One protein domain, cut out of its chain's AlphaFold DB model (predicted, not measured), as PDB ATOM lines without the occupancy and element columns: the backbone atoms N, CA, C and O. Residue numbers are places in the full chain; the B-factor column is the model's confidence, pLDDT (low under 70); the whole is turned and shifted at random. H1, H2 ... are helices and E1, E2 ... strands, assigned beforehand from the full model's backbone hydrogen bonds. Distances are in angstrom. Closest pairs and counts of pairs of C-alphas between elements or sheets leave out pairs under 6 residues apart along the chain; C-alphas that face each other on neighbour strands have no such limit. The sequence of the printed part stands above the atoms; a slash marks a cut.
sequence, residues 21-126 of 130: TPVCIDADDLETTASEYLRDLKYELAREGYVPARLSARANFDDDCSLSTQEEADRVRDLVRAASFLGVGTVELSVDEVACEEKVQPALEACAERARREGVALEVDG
ATOM      1  N   THR A  21     -12.622  48.083  -5.777       96.75
ATOM      2  CA  THR A  21     -13.682  48.013  -6.783       96.75
ATOM      3  C   THR A  21     -13.482  46.755  -7.630       96.75
ATOM      4  O   THR A  21     -12.593  46.746  -8.486       96.75
ATOM      5  N   PRO A  22     -14.243  45.669  -7.395       96.44
ATOM      6  CA  PRO A  22     -14.148  44.481  -8.226       96.44
ATOM      7  C   PRO A  22     -14.664  44.782  -9.636       96.44
ATOM      8  O   PRO A  22     -15.714  45.404  -9.792       96.44
ATOM      9  N   VAL A  23     -13.947  44.313 -10.655       97.81
ATOM     10  CA  VAL A  23     -14.343  44.462 -12.062       97.81
ATOM     11  C   VAL A  23     -14.422  43.113 -12.765       97.81
ATOM     12  O   VAL A  23     -13.698  42.173 -12.424       97.81
ATOM     13  N   CYS A  24     -15.317  43.031 -13.746       98.19
ATOM     14  CA  CYS A  24     -15.358  41.950 -14.721       98.19
ATOM     15  C   CYS A  24     -14.642  42.424 -15.982       98.19
ATOM     16  O   CYS A  24     -14.889  43.539 -16.439       98.19
ATOM     17  N   ILE A  25     -13.756  41.592 -16.510       98.44
ATOM     18  CA  ILE A  25     -13.087  41.822 -17.786       98.44
ATOM     19  C   ILE A  25     -13.811  40.973 -18.823       98.44
ATOM     20  O   ILE A  25     -13.966  39.773 -18.603       98.44
ATOM     21  N   ASP A  26     -14.237  41.577 -19.926       98.06
ATOM     22  CA  ASP A  26     -14.691  40.819 -21.088       98.06
ATOM     23  C   ASP A  26     -13.467  40.380 -21.901       98.06
ATOM     24  O   ASP A  26     -12.593  41.188 -22.218       98.06
ATOM     25  N   ALA A  27     -13.363  39.086 -22.196       97.56
ATOM     26  CA  ALA A  27     -12.271  38.543 -22.988       97.56
ATOM     27  C   ALA A  27     -12.247  39.110 -24.413       97.56
ATOM     28  O   ALA A  27     -11.167  39.194 -24.994       97.56
ATOM     29  N   ASP A  28     -13.398  39.520 -24.954       95.19
ATOM     30  CA  ASP A  28     -13.487  40.112 -26.292       95.19
ATOM     31  C   ASP A  28     -12.949  41.559 -26.330       95.19
ATOM     32  O   ASP A  28     -12.578  42.051 -27.398       95.19
ATOM     33  N   ASP A  29     -12.825  42.216 -25.169       97.00
ATOM     34  CA  ASP A  29     -12.184  43.531 -25.026       97.00
ATOM     35  C   ASP A  29     -10.653  43.430 -24.859       97.00
ATOM     36  O   ASP A  29      -9.950  44.446 -24.875       97.00
ATOM     37  N   LEU A  30     -10.101  42.218 -24.697       97.25
ATOM     38  CA  LEU A  30      -8.655  42.010 -24.646       97.25
ATOM     39  C   LEU A  30      -8.067  42.039 -26.056       97.25
ATOM     40  O   LEU A  30      -8.401  41.222 -26.910       97.25
ATOM     41  N   GLU A  31      -7.084  42.908 -26.279       96.81
ATOM     42  CA  GLU A  31      -6.364  42.936 -27.559       96.81
ATOM     43  C   GLU A  31      -5.528  41.663 -27.774       96.81
ATOM     44  O   GLU A  31      -5.282  41.239 -28.904       96.81
ATOM     45  N   THR A  32      -5.045  41.059 -26.682       97.31
ATOM     46  CA  THR A  32      -4.219  39.850 -26.703       97.31
ATOM     47  C   THR A  32      -4.090  39.230 -25.308       97.31
ATOM     48  O   THR A  32      -4.243  39.897 -24.287       97.31
ATOM     49  N   THR A  33      -3.719  37.952 -25.246       97.38
ATOM     50  CA  THR A  33      -3.321  37.251 -24.012       97.38
ATOM     51  C   THR A  33      -1.800  37.254 -23.790       97.38
ATOM     52  O   THR A  33      -1.288  36.561 -22.906       97.38
ATOM     53  N   ALA A  34      -1.042  38.034 -24.571       97.38
ATOM     54  CA  ALA A  34       0.401  38.169 -24.409       97.38
ATOM     55  C   ALA A  34       0.783  38.776 -23.046       97.38
ATOM     56  O   ALA A  34       0.197  39.746 -22.573       97.38
ATOM     57  N   SER A  35       1.834  38.233 -22.427       96.12
ATOM     58  CA  SER A  35       2.217  38.601 -21.054       96.12
ATOM     59  C   SER A  35       2.644  40.062 -20.858       96.12
ATOM     60  O   SER A  35       2.511  40.570 -19.749       96.12
ATOM     61  N   GLU A  36       3.158  40.735 -21.895       98.06
ATOM     62  CA  GLU A  36       3.494  42.167 -21.839       98.06
ATOM     63  C   GLU A  36       2.224  43.010 -21.695       98.06
ATOM     64  O   GLU A  36       2.089  43.745 -20.722       98.06
ATOM     65  N   TYR A  37       1.241  42.786 -22.571       98.38
ATOM     66  CA  TYR A  37      -0.066  43.435 -22.502       98.38
ATOM     67  C   TYR A  37      -0.773  43.171 -21.166       98.38
ATOM     68  O   TYR A  37      -1.210  44.103 -20.496       98.38
ATOM     69  N   LEU A  38      -0.828  41.910 -20.718       98.50
ATOM     70  CA  LEU A  38      -1.488  41.565 -19.454       98.50
ATOM     71  C   LEU A  38      -0.797  42.196 -18.238       98.50
ATOM     72  O   LEU A  38      -1.449  42.478 -17.231       98.50
ATOM     73  N   ARG A  39       0.524  42.407 -18.298       98.44
ATOM     74  CA  ARG A  39       1.274  43.078 -17.228       98.44
ATOM     75  C   ARG A  39       0.886  44.544 -17.133       98.44
ATOM     76  O   ARG A  39       0.638  45.014 -16.023       98.44
ATOM     77  N   ASP A  40       0.821  45.222 -18.270       98.56
ATOM     78  CA  ASP A  40       0.460  46.634 -18.331       98.56
ATOM     79  C   ASP A  40      -1.009  46.830 -17.936       98.56
ATOM     80  O   ASP A  40      -1.309  47.671 -17.091       98.56
ATOM     81  N   LEU A  41      -1.912  45.963 -18.409       98.56
ATOM     82  CA  LEU A  41      -3.315  45.944 -17.984       98.56
ATOM     83  C   LEU A  41      -3.449  45.761 -16.466       98.56
ATOM     84  O   LEU A  41      -4.161  46.516 -15.806       98.56
ATOM     85  N   LYS A  42      -2.743  44.783 -15.883       98.06
ATOM     86  CA  LYS A  42      -2.762  44.543 -14.431       98.06
ATOM     87  C   LYS A  42      -2.264  45.754 -13.643       98.06
ATOM     88  O   LYS A  42      -2.810  46.059 -12.582       98.06
ATOM     89  N   TYR A  43      -1.226  46.421 -14.145       98.25
ATOM     90  CA  TYR A  43      -0.692  47.632 -13.534       98.25
ATOM     91  C   TYR A  43      -1.712  48.775 -13.571       98.25
ATOM     92  O   TYR A  43      -1.968  49.382 -12.532       98.25
ATOM     93  N   GLU A  44      -2.331  49.028 -14.724       98.44
ATOM     94  CA  GLU A  44      -3.321  50.096 -14.874       98.44
ATOM     95  C   GLU A  44      -4.583  49.840 -14.040       98.44
ATOM     96  O   GLU A  44      -5.037  50.749 -13.346       98.44
ATOM     97  N   LEU A  45      -5.091  48.602 -13.994       97.56
ATOM     98  CA  LEU A  45      -6.209  48.232 -13.114       97.56
ATOM     99  C   LEU A  45      -5.909  48.580 -11.652       97.56
ATOM    100  O   LEU A  45      -6.703  49.252 -10.996       97.56
ATOM    101  N   ALA A  46      -4.737  48.181 -11.155       96.12
ATOM    102  CA  ALA A  46      -4.329  48.483  -9.788       96.12
ATOM    103  C   ALA A  46      -4.138  49.993  -9.559       96.12
ATOM    104  O   ALA A  46      -4.514  50.502  -8.501       96.12
ATOM    105  N   ARG A  47      -3.581  50.718 -10.541       97.06
ATOM    106  CA  ARG A  47      -3.384  52.176 -10.483       97.06
ATOM    107  C   ARG A  47      -4.710  52.929 -10.360       97.06
ATOM    108  O   ARG A  47      -4.763  53.940  -9.665       97.06
ATOM    109  N   GLU A  48      -5.760  52.420 -10.994       96.81
ATOM    110  CA  GLU A  48      -7.121  52.965 -10.941       96.81
ATOM    111  C   GLU A  48      -7.953  52.425  -9.754       96.81
ATOM    112  O   GLU A  48      -9.097  52.829  -9.556       96.81
ATOM    113  N   GLY A  49      -7.390  51.543  -8.916       95.56
ATOM    114  CA  GLY A  49      -8.074  50.988  -7.736       95.56
ATOM    115  C   GLY A  49      -9.053  49.847  -8.042       95.56
ATOM    116  O   GLY A  49      -9.934  49.542  -7.227       95.56
ATOM    117  N   TYR A  50      -8.906  49.210  -9.204       97.12
ATOM    118  CA  TYR A  50      -9.692  48.056  -9.619       97.12
ATOM    119  C   TYR A  50      -9.018  46.737  -9.239       97.12
ATOM    120  O   TYR A  50      -7.802  46.572  -9.349       97.12
ATOM    121  N   VAL A  51      -9.840  45.765  -8.838       96.81
ATOM    122  CA  VAL A  51      -9.417  44.378  -8.607       96.81
ATOM    123  C   VAL A  51     -10.145  43.482  -9.607       96.81
ATOM    124  O   VAL A  51     -11.376  43.439  -9.595       96.81
ATOM    125  N   PRO A  52      -9.433  42.765 -10.486       96.81
ATOM    126  CA  PRO A  52     -10.076  41.910 -11.471       96.81
ATOM    127  C   PRO A  52     -10.663  40.677 -10.772       96.81
ATOM    128  O   PRO A  52      -9.937  39.833 -10.250       96.81
ATOM    129  N   ALA A  53     -11.991  40.594 -10.721       96.06
ATOM    130  CA  ALA A  53     -12.703  39.544  -9.998       96.06
ATOM    131  C   ALA A  53     -13.090  38.373 -10.912       96.06
ATOM    132  O   ALA A  53     -13.011  37.218 -10.491       96.06
ATOM    133  N   ARG A  54     -13.470  38.675 -12.160       98.00
ATOM    134  CA  ARG A  54     -13.936  37.707 -13.161       98.00
ATOM    135  C   ARG A  54     -13.398  38.055 -14.552       98.00
ATOM    136  O   ARG A  54     -13.233  39.232 -14.870       98.00
ATOM    137  N   LEU A  55     -13.156  37.026 -15.360       98.50
ATOM    138  CA  LEU A  55     -12.953  37.117 -16.806       98.50
ATOM    139  C   LEU A  55     -14.126  36.401 -17.488       98.50
ATOM    140  O   LEU A  55     -14.266  35.194 -17.313       98.50
ATOM    141  N   SER A  56     -14.973  37.130 -18.208       98.38
ATOM    142  CA  SER A  56     -16.099  36.563 -18.954       98.38
ATOM    143  C   SER A  56     -15.705  36.318 -20.404       98.38
ATOM    144  O   SER A  56     -15.026  37.146 -21.006       98.38
ATOM    145  N   ALA A  57     -16.131  35.198 -20.974       97.88
ATOM    146  CA  ALA A  57     -15.898  34.884 -22.376       97.88
ATOM    147  C   ALA A  57     -17.065  34.089 -22.958       97.88
ATOM    148  O   ALA A  57     -17.740  33.338 -22.253       97.88
ATOM    149  N   ARG A  58     -17.254  34.196 -24.272       96.00
ATOM    150  CA  ARG A  58     -18.095  33.266 -25.031       96.00
ATOM    151  C   ARG A  58     -17.230  32.185 -25.656       96.00
ATOM    152  O   ARG A  58     -16.143  32.493 -26.152       96.00
ATOM    153  N   ALA A  59     -17.714  30.948 -25.641       93.44
ATOM    154  CA  ALA A  59     -17.140  29.849 -26.406       93.44
ATOM    155  C   ALA A  59     -18.146  29.317 -27.418       93.44
ATOM    156  O   ALA A  59     -19.342  29.219 -27.139       93.44
ATOM    157  N   ASN A  60     -17.626  28.950 -28.586       89.56
ATOM    158  CA  ASN A  60     -18.420  28.396 -29.665       89.56
ATOM    159  C   ASN A  60     -17.997  26.952 -29.967       89.56
ATOM    160  O   ASN A  60     -16.862  26.699 -30.367       89.56
ATOM    161  N   PHE A  61     -18.928  26.015 -29.786       89.56
ATOM    162  CA  PHE A  61     -18.761  24.605 -30.134       89.56
ATOM    163  C   PHE A  61     -19.820  24.147 -31.157       89.56
ATOM    164  O   PHE A  61     -20.323  23.025 -31.074       89.56
ATOM    165  N   ASP A  62     -20.171  25.017 -32.109       85.56
ATOM    166  CA  ASP A  62     -21.180  24.805 -33.161       85.56
ATOM    167  C   ASP A  62     -20.772  23.823 -34.278       85.56
ATOM    168  O   ASP A  62     -21.616  23.404 -35.075       85.56
ATOM    169  N   ASP A  63     -19.507  23.400 -34.322       83.25
ATOM    170  CA  ASP A  63     -18.982  22.437 -35.293       83.25
ATOM    171  C   ASP A  63     -18.696  21.067 -34.644       83.25
ATOM    172  O   ASP A  63     -17.999  20.958 -33.634       83.25
ATOM    173  N   ASP A  64     -19.180  19.984 -35.266       84.44
ATOM    174  CA  ASP A  64     -18.913  18.592 -34.857       84.44
ATOM    175  C   ASP A  64     -17.485  18.120 -35.239       84.44
ATOM    176  O   ASP A  64     -17.080  16.960 -35.055       84.44
ATOM    177  N   CYS A  65     -16.671  19.019 -35.791       86.94
ATOM    178  CA  CYS A  65     -15.271  18.774 -36.082       86.94
ATOM    179  C   CYS A  65     -14.407  18.793 -34.809       86.94
ATOM    180  O   CYS A  65     -14.289  19.797 -34.108       86.94
ATOM    181  N   SER A  66     -13.696  17.688 -34.550       87.38
ATOM    182  CA  SER A  66     -12.787  17.585 -33.401       87.38
ATOM    183  C   SER A  66     -11.655  18.613 -33.417       87.38
ATOM    184  O   SER A  66     -11.163  18.956 -32.348       87.38
ATOM    185  N   LEU A  67     -11.229  19.096 -34.592       90.12
ATOM    186  CA  LEU A  67     -10.215  20.149 -34.682       90.12
ATOM    187  C   LEU A  67     -10.766  21.472 -34.142       90.12
ATOM    188  O   LEU A  67     -10.162  22.028 -33.233       90.12
ATOM    189  N   SER A  68     -11.943  21.893 -34.610       90.25
ATOM    190  CA  SER A  68     -12.633  23.105 -34.149       90.25
ATOM    191  C   SER A  68     -12.884  23.058 -32.634       90.25
ATOM    192  O   SER A  68     -12.593  24.013 -31.919       90.25
ATOM    193  N   THR A  69     -13.305  21.899 -32.103       92.12
ATOM    194  CA  THR A  69     -13.441  21.697 -30.647       92.12
ATOM    195  C   THR A  69     -12.112  21.877 -29.898       92.12
ATOM    196  O   THR A  69     -12.093  22.444 -28.807       92.12
ATOM    197  N   GLN A  70     -10.998  21.368 -30.438       92.88
ATOM    198  CA  GLN A  70      -9.691  21.514 -29.787       92.88
ATOM    199  C   GLN A  70      -9.160  22.945 -29.870       92.88
ATOM    200  O   GLN A  70      -8.604  23.412 -28.883       92.88
ATOM    201  N   GLU A  71      -9.354  23.636 -30.993       94.69
ATOM    202  CA  GLU A  71      -8.964  25.040 -31.160       94.69
ATOM    203  C   GLU A  71      -9.684  25.934 -30.145       94.69
ATOM    204  O   GLU A  71      -9.036  26.720 -29.448       94.69
ATOM    205  N   GLU A  72     -10.996  25.752 -29.970       95.94
ATOM    206  CA  GLU A  72     -11.744  26.507 -28.962       95.94
ATOM    207  C   GLU A  72     -11.322  26.123 -27.535       95.94
ATOM    208  O   GLU A  72     -11.126  26.987 -26.679       95.94
ATOM    209  N   ALA A  73     -11.082  24.836 -27.263       95.12
ATOM    210  CA  ALA A  73     -10.562  24.410 -25.964       95.12
ATOM    211  C   ALA A  73      -9.161  24.986 -25.671       95.12
ATOM    212  O   ALA A  73      -8.860  25.321 -24.523       95.12
ATOM    213  N   ASP A  74      -8.299  25.121 -26.680       96.44
ATOM    214  CA  ASP A  74      -6.994  25.771 -26.553       96.44
ATOM    215  C   ASP A  74      -7.134  27.269 -26.264       96.44
ATOM    216  O   ASP A  74      -6.471  27.771 -25.351       96.44
ATOM    217  N   ARG A  75      -8.074  27.956 -26.926       96.44
ATOM    218  CA  ARG A  75      -8.428  29.345 -26.599       96.44
ATOM    219  C   ARG A  75      -8.873  29.483 -25.139       96.44
ATOM    220  O   ARG A  75      -8.351  30.337 -24.422       96.44
ATOM    221  N   VAL A  76      -9.763  28.613 -24.656       97.12
ATOM    222  CA  VAL A  76     -10.203  28.609 -23.245       97.12
ATOM    223  C   VAL A  76      -9.020  28.392 -22.291       97.12
ATOM    224  O   VAL A  76      -8.918  29.062 -21.260       97.12
ATOM    225  N   ARG A  77      -8.075  27.504 -22.624       97.19
ATOM    226  CA  ARG A  77      -6.859  27.288 -21.813       97.19
ATOM    227  C   ARG A  77      -5.979  28.533 -21.745       97.19
ATOM    228  O   ARG A  77      -5.388  28.789 -20.692       97.19
ATOM    229  N   ASP A  78      -5.881  29.294 -22.826       97.50
ATOM    230  CA  ASP A  78      -5.131  30.549 -22.840       97.50
ATOM    231  C   ASP A  78      -5.829  31.646 -22.029       97.50
ATOM    232  O   ASP A  78      -5.157  32.364 -21.284       97.50
ATOM    233  N   LEU A  79      -7.163  31.707 -22.050       98.12
ATOM    234  CA  LEU A  79      -7.937  32.589 -21.168       98.12
ATOM    235  C   LEU A  79      -7.745  32.239 -19.688       98.12
ATOM    236  O   LEU A  79      -7.535  33.128 -18.868       98.12
ATOM    237  N   VAL A  80      -7.716  30.952 -19.333       98.25
ATOM    238  CA  VAL A  80      -7.408  30.496 -17.965       98.25
ATOM    239  C   VAL A  80      -6.016  30.952 -17.514       98.25
ATOM    240  O   VAL A  80      -5.839  31.409 -16.382       98.25
ATOM    241  N   ARG A  81      -5.013  30.862 -18.396       97.38
ATOM    242  CA  ARG A  81      -3.657  31.357 -18.107       97.38
ATOM    243  C   ARG A  81      -3.646  32.875 -17.933       97.38
ATOM    244  O   ARG A  81      -3.006  33.368 -17.005       97.38
ATOM    245  N   ALA A  82      -4.360  33.602 -18.792       98.25
ATOM    246  CA  ALA A  82      -4.493  35.050 -18.696       98.25
ATOM    247  C   ALA A  82      -5.177  35.468 -17.384       98.25
ATOM    248  O   ALA A  82      -4.669  36.341 -16.680       98.25
ATOM    249  N   ALA A  83      -6.261  34.791 -16.998       98.19
ATOM    250  CA  ALA A  83      -6.965  35.005 -15.737       98.19
ATOM    251  C   ALA A  83      -6.040  34.803 -14.528       98.19
ATOM    252  O   ALA A  83      -5.917  35.697 -13.687       98.19
ATOM    253  N   SER A  84      -5.310  33.684 -14.485       97.88
ATOM    254  CA  SER A  84      -4.335  33.416 -13.420       97.88
ATOM    255  C   SER A  84      -3.253  34.504 -13.354       97.88
ATOM    256  O   SER A  84      -2.940  35.017 -12.276       97.88
ATOM    257  N   PHE A  85      -2.735  34.947 -14.507       97.88
ATOM    258  CA  PHE A  85      -1.753  36.032 -14.577       97.88
ATOM    259  C   PHE A  85      -2.302  37.356 -14.017       97.88
ATOM    260  O   PHE A  85      -1.639  38.031 -13.216       97.88
ATOM    261  N   LEU A  86      -3.525  37.726 -14.408       97.81
ATOM    262  CA  LEU A  86      -4.209  38.935 -13.944       97.81
ATOM    263  C   LEU A  86      -4.590  38.858 -12.455       97.81
ATOM    264  O   LEU A  86      -4.728  39.896 -11.813       97.81
ATOM    265  N   GLY A  87      -4.642  37.656 -11.873       96.50
ATOM    266  CA  GLY A  87      -5.079  37.424 -10.494       96.50
ATOM    267  C   GLY A  87      -6.596  37.293 -10.356       96.50
ATOM    268  O   GLY A  87      -7.128  37.494  -9.268       96.50
ATOM    269  N   VAL A  88      -7.278  36.972 -11.456       96.94
ATOM    270  CA  VAL A  88      -8.714  36.698 -11.505       96.94
ATOM    271  C   VAL A  88      -9.005  35.355 -10.835       96.94
ATOM    272  O   VAL A  88      -8.326  34.365 -11.103       96.94
ATOM    273  N   GLY A  89     -10.032  35.315  -9.984       93.62
ATOM    274  CA  GLY A  89     -10.444  34.089  -9.292       93.62
ATOM    275  C   GLY A  89     -11.330  33.161 -10.126       93.62
ATOM    276  O   GLY A  89     -11.307  31.952  -9.893       93.62
ATOM    277  N   THR A  90     -12.066  33.702 -11.101       97.88
ATOM    278  CA  THR A  90     -13.060  32.954 -11.885       97.88
ATOM    279  C   THR A  90     -13.036  33.344 -13.364       97.88
ATOM    280  O   THR A  90     -13.088  34.528 -13.702       97.88
ATOM    281  N   VAL A  91     -13.002  32.345 -14.243       98.50
ATOM    282  CA  VAL A  91     -13.347  32.473 -15.661       98.50
ATOM    283  C   VAL A  91     -14.780  31.988 -15.833       98.50
ATOM    284  O   VAL A  91     -15.083  30.853 -15.476       98.50
ATOM    285  N   GLU A  92     -15.638  32.846 -16.365       98.06
ATOM    286  CA  GLU A  92     -17.032  32.538 -16.677       98.06
ATOM    287  C   GLU A  92     -17.152  32.356 -18.188       98.06
ATOM    288  O   GLU A  92     -16.834  33.266 -18.958       98.06
ATOM    289  N   LEU A  93     -17.547  31.160 -18.609       97.44
ATOM    290  CA  LEU A  93     -17.650  30.788 -20.009       97.44
ATOM    291  C   LEU A  93     -19.116  30.576 -20.376       97.44
ATOM    292  O   LEU A  93     -19.743  29.629 -19.910       97.44
ATOM    293  N   SER A  94     -19.650  31.428 -21.243       95.94
ATOM    294  CA  SER A  94     -20.973  31.223 -21.832       95.94
ATOM    295  C   SER A  94     -20.849  30.402 -23.112       95.94
ATOM    296  O   SER A  94     -20.101  30.773 -24.021       95.94
ATOM    297  N   VAL A  95     -21.583  29.297 -23.189       93.44
ATOM    298  CA  VAL A  95     -21.668  28.435 -24.369       93.44
ATOM    299  C   VAL A  95     -23.099  28.478 -24.882       93.44
ATOM    300  O   VAL A  95     -24.013  28.011 -24.208       93.44
ATOM    301  N   ASP A  96     -23.301  29.035 -26.074       87.50
ATOM    302  CA  ASP A  96     -24.645  29.171 -26.645       87.50
ATOM    303  C   ASP A  96     -25.137  27.842 -27.244       87.50
ATOM    304  O   ASP A  96     -26.262  27.409 -26.989       87.50
ATOM    305  N   GLU A  97     -24.276  27.165 -28.009       85.06
ATOM    306  CA  GLU A  97     -24.605  25.934 -28.733       85.06
ATOM    307  C   GLU A  97     -23.450  24.922 -28.685       85.06
ATOM    308  O   GLU A  97     -22.271  25.282 -28.641       85.06
ATOM    309  N   VAL A  98     -23.808  23.633 -28.688       89.31
ATOM    310  CA  VAL A  98     -22.870  22.506 -28.690       89.31
ATOM    311  C   VAL A  98     -23.326  21.479 -29.723       89.31
ATOM    312  O   VAL A  98     -24.369  20.849 -29.561       89.31
ATOM    313  N   ALA A  99     -22.532  21.277 -30.775       88.31
ATOM    314  CA  ALA A  99     -22.845  20.326 -31.840       88.31
ATOM    315  C   ALA A  99     -22.706  18.861 -31.395       88.31
ATOM    316  O   ALA A  99     -23.447  17.994 -31.862       88.31
ATOM    317  N   CYS A 100     -21.766  18.572 -30.488       87.31
ATOM    318  CA  CYS A 100     -21.538  17.229 -29.958       87.31
ATOM    319  C   CYS A 100     -21.039  17.265 -28.507       87.31
ATOM    320  O   CYS A 100     -19.841  17.390 -28.241       87.31
ATOM    321  N   GLU A 101     -21.960  17.107 -27.554       88.12
ATOM    322  CA  GLU A 101     -21.656  17.143 -26.115       88.12
ATOM    323  C   GLU A 101     -20.593  16.111 -25.712       88.12
ATOM    324  O   GLU A 101     -19.670  16.438 -24.970       88.12
ATOM    325  N   GLU A 102     -20.647  14.897 -26.272       88.31
ATOM    326  CA  GLU A 102     -19.690  13.820 -25.974       88.31
ATOM    327  C   GLU A 102     -18.237  14.176 -26.348       88.31
ATOM    328  O   GLU A 102     -17.296  13.640 -25.758       88.31
ATOM    329  N   LYS A 103     -18.032  15.085 -27.313       86.88
ATOM    330  CA  LYS A 103     -16.704  15.592 -27.700       86.88
ATOM    331  C   LYS A 103     -16.289  16.813 -26.881       86.88
ATOM    332  O   LYS A 103     -15.105  16.961 -26.569       86.88
ATOM    333  N   VAL A 104     -17.244  17.676 -26.543       91.88
ATOM    334  CA  VAL A 104     -16.997  18.964 -25.881       91.88
ATOM    335  C   VAL A 104     -16.801  18.803 -24.379       91.88
ATOM    336  O   VAL A 104     -15.865  19.383 -23.824       91.88
ATOM    337  N   GLN A 105     -17.610  17.975 -23.716       92.00
ATOM    338  CA  GLN A 105     -17.549  17.803 -22.264       92.00
ATOM    339  C   GLN A 105     -16.144  17.389 -21.779       92.00
ATOM    340  O   GLN A 105     -15.608  18.081 -20.911       92.00
ATOM    341  N   PRO A 106     -15.467  16.371 -22.352       93.25
ATOM    342  CA  PRO A 106     -14.114  16.018 -21.916       93.25
ATOM    343  C   PRO A 106     -13.090  17.144 -22.133       93.25
ATOM    344  O   PRO A 106     -12.133  17.281 -21.367       93.25
ATOM    345  N   ALA A 107     -13.270  17.961 -23.177       93.00
ATOM    346  CA  ALA A 107     -12.392  19.092 -23.453       93.00
ATOM    347  C   ALA A 107     -12.569  20.209 -22.412       93.00
ATOM    348  O   ALA A 107     -11.569  20.747 -21.924       93.00
ATOM    349  N   LEU A 108     -13.813  20.508 -22.024       94.88
ATOM    350  CA  LEU A 108     -14.138  21.478 -20.976       94.88
ATOM    351  C   LEU A 108     -13.703  20.995 -19.587       94.88
ATOM    352  O   LEU A 108     -13.085  21.759 -18.849       94.88
ATOM    353  N   GLU A 109     -13.904  19.718 -19.252       95.44
ATOM    354  CA  GLU A 109     -13.413  19.125 -18.000       95.44
ATOM    355  C   GLU A 109     -11.883  19.229 -17.884       95.44
ATOM    356  O   GLU A 109     -11.342  19.566 -16.826       95.44
ATOM    357  N   ALA A 110     -11.163  19.006 -18.989       95.75
ATOM    358  CA  ALA A 110      -9.716  19.195 -19.031       95.75
ATOM    359  C   ALA A 110      -9.314  20.666 -18.809       95.75
ATOM    360  O   ALA A 110      -8.298  20.936 -18.158       95.75
ATOM    361  N   CYS A 111     -10.103  21.619 -19.316       97.25
ATOM    362  CA  CYS A 111      -9.903  23.044 -19.054       97.25
ATOM    363  C   CYS A 111     -10.177  23.388 -17.585       97.25
ATOM    364  O   CYS A 111      -9.364  24.082 -16.978       97.25
ATOM    365  N   ALA A 112     -11.239  22.844 -16.986       97.19
ATOM    366  CA  ALA A 112     -11.586  23.057 -15.582       97.19
ATOM    367  C   ALA A 112     -10.513  22.504 -14.627       97.19
ATOM    368  O   ALA A 112     -10.079  23.191 -13.700       97.19
ATOM    369  N   GLU A 113     -10.000  21.297 -14.883       97.56
ATOM    370  CA  GLU A 113      -8.884  20.744 -14.105       97.56
ATOM    371  C   GLU A 113      -7.611  21.584 -14.279       97.56
ATOM    372  O   GLU A 113      -6.863  21.779 -13.317       97.56
ATOM    373  N   ARG A 114      -7.358  22.132 -15.476       96.50
ATOM    374  CA  ARG A 114      -6.246  23.069 -15.662       96.50
ATOM    375  C   ARG A 114      -6.464  24.370 -14.888       96.50
ATOM    376  O   ARG A 114      -5.542  24.780 -14.191       96.50
ATOM    377  N   ALA A 115      -7.645  24.976 -14.956       97.81
ATOM    378  CA  ALA A 115      -7.981  26.190 -14.215       97.81
ATOM    379  C   ALA A 115      -7.740  26.005 -12.719       97.81
ATOM    380  O   ALA A 115      -6.993  26.767 -12.103       97.81
ATOM    381  N   ARG A 116      -8.221  24.888 -12.168       96.94
ATOM    382  CA  ARG A 116      -7.989  24.520 -10.774       96.94
ATOM    383  C   ARG A 116      -6.501  24.463 -10.412       96.94
ATOM    384  O   ARG A 116      -6.130  24.884  -9.317       96.94
ATOM    385  N   ARG A 117      -5.638  23.945 -11.296       96.31
ATOM    386  CA  ARG A 117      -4.175  23.906 -11.073       96.31
ATOM    387  C   ARG A 117      -3.535  25.288 -11.076       96.31
ATOM    388  O   ARG A 117      -2.544  25.478 -10.381       96.31
ATOM    389  N   GLU A 118      -4.107  26.220 -11.827       96.50
ATOM    390  CA  GLU A 118      -3.682  27.623 -11.888       96.50
ATOM    391  C   GLU A 118      -4.324  28.479 -10.773       96.50
ATOM    392  O   GLU A 118      -4.072  29.682 -10.698       96.50
ATOM    393  N   GLY A 119      -5.142  27.874  -9.898       95.88
ATOM    394  CA  GLY A 119      -5.842  28.560  -8.808       95.88
ATOM    395  C   GLY A 119      -7.090  29.333  -9.241       95.88
ATOM    396  O   GLY A 119      -7.561  30.175  -8.483       95.88
ATOM    397  N   VAL A 120      -7.614  29.044 -10.433       97.81
ATOM    398  CA  VAL A 120      -8.757  29.719 -11.060       97.81
ATOM    399  C   VAL A 120      -9.953  28.763 -11.113       97.81
ATOM    400  O   VAL A 120      -9.794  27.580 -11.416       97.81
ATOM    401  N   ALA A 121     -11.156  29.247 -10.819       97.31
ATOM    402  CA  ALA A 121     -12.392  28.518 -11.097       97.31
ATOM    403  C   ALA A 121     -12.793  28.712 -12.567       97.31
ATOM    404  O   ALA A 121     -12.700  29.823 -13.080       97.31
ATOM    405  N   LEU A 122     -13.226  27.647 -13.241       97.81
ATOM    406  CA  LEU A 122     -13.881  27.736 -14.548       97.81
ATOM    407  C   LEU A 122     -15.351  27.381 -14.339       97.81
ATOM    408  O   LEU A 122     -15.636  26.251 -13.952       97.81
ATOM    409  N   GLU A 123     -16.231  28.345 -14.568       97.12
ATOM    410  CA  GLU A 123     -17.686  28.189 -14.507       97.12
ATOM    411  C   GLU A 123     -18.202  28.184 -15.948       97.12
ATOM    412  O   GLU A 123     -17.842  29.070 -16.727       97.12
ATOM    413  N   VAL A 124     -18.978  27.164 -16.327       95.12
ATOM    414  CA  VAL A 124     -19.536  27.058 -17.684       95.12
ATOM    415  C   VAL A 124     -21.053  27.122 -17.613       95.12
ATOM    416  O   VAL A 124     -21.685  26.253 -17.014       95.12
ATOM    417  N   ASP A 125     -21.619  28.127 -18.274       91.25
ATOM    418  CA  ASP A 125     -23.057  28.316 -18.420       91.25
ATOM    419  C   ASP A 125     -23.484  27.964 -19.849       91.25
ATOM    420  O   ASP A 125     -22.943  28.507 -20.814       91.25
ATOM    421  N   GLY A 126     -24.472  27.077 -20.002       85.38
ATOM    422  CA  GLY A 126     -24.976  26.679 -21.319       85.38
ATOM    423  C   GLY A 126     -25.502  25.241 -21.391       85.38
ATOM    424  O   GLY A 126     -25.843  24.655 -20.360       85.38
TER     425      GLY A 126
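Overview. This is residues 21 to 126 of the 130 residues of an uncharacterized protein of Halobacteriales archaeon QS_1_68_20 (UniProt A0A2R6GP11). A strongly twisted wall of four parallel strands has two long helices, H2 and H3, side by side over one face, with the other face bare, while a shorter helix, H1, sits toward one end, by the end of H2, and only grazes the sheet. The printed part has 106 residues with three named helices and four named strands, in the order E1 H1 E2 H2 E3 H3 E4, and the sheet order is E1 E2 E3 E4. The class is mixed, helices and strands. The whole is compact, with a radius of gyration of the C-alphas of 14.0 A, yet elongated in outline, spanning 44 by 23 by 21 A.

Arrangement. The sheet has edge strands E1, residues 21 to 26, and E4, residues 121 to 125, and inner strands E2, residues 50 to 61, and E3, residues 90 to 98. E1 and E2 are parallel at 22 degrees, with N 23 and O 51 within hydrogen-bond range at 2.9 A. E2 and E3 are parallel at 18 degrees, with N 57 and O 92 at 2.9 A. E3 and E4 are parallel at 29 degrees, with N 93 and O 123 at 2.8 A. H2, residues 66 to 86, lies over E2 and E3 at a height over the sheet of 9.2 A and runs along the strands, at 11 degrees to E3 on the local plane. H3, residues 101 to 117, lies over E4 at a height over the sheet of 8.2 A and runs along the strands, at 4 degrees to E4 on the local plane. H2 and H3 lie on the same face in two layers, helices on one face of a sheet. They touch, closest at the C-alphas of Val 80 and Ala 115, 5.7 A apart, at a shallow tilt of 21 degrees, the same way. H1, residues 35 to 47, only grazes the sheet with its residues 42 to 46. It touches residues 82 to 86 of H2 alone, closest at the C-alphas of Lys 42 and Leu 86, 5.8 A apart, at a steep tilt of 42 degrees, the same way. H1 and H3 are apart. Three strand-helix-strand units, each two parallel neighbour strands with a helix between, are E1 H1 E2, E2 H2 E3 and E3 H3 E4, with right-handed crossovers. Every O i to N i+4 pair is within hydrogen-bond range in H1 and H2, and 11 of 13 are in H3.

Along the chain. E2 is 32.5 A long from first to last C-alpha, E3 22.1 A, E1 16.0 A and E4 12.9 A. H2 is 30.1 A long, H3 24.0 A and H1 18.1 A. E1 begins at C-alpha 21, (-13.682, 48.013, -6.783), and E4 ends at C-alpha 125, (-23.057, 28.316, -18.420).

Size, cuts and confidence. The two C-alphas farthest apart are those of Arg 47 and Glu 102, 44.5 A. The printed part has no cut. The link from E1 to H1 is short, with 8 residues, and the other links are tight. The mean pLDDT of the printed part is 95.1, and no printed residue is under 70.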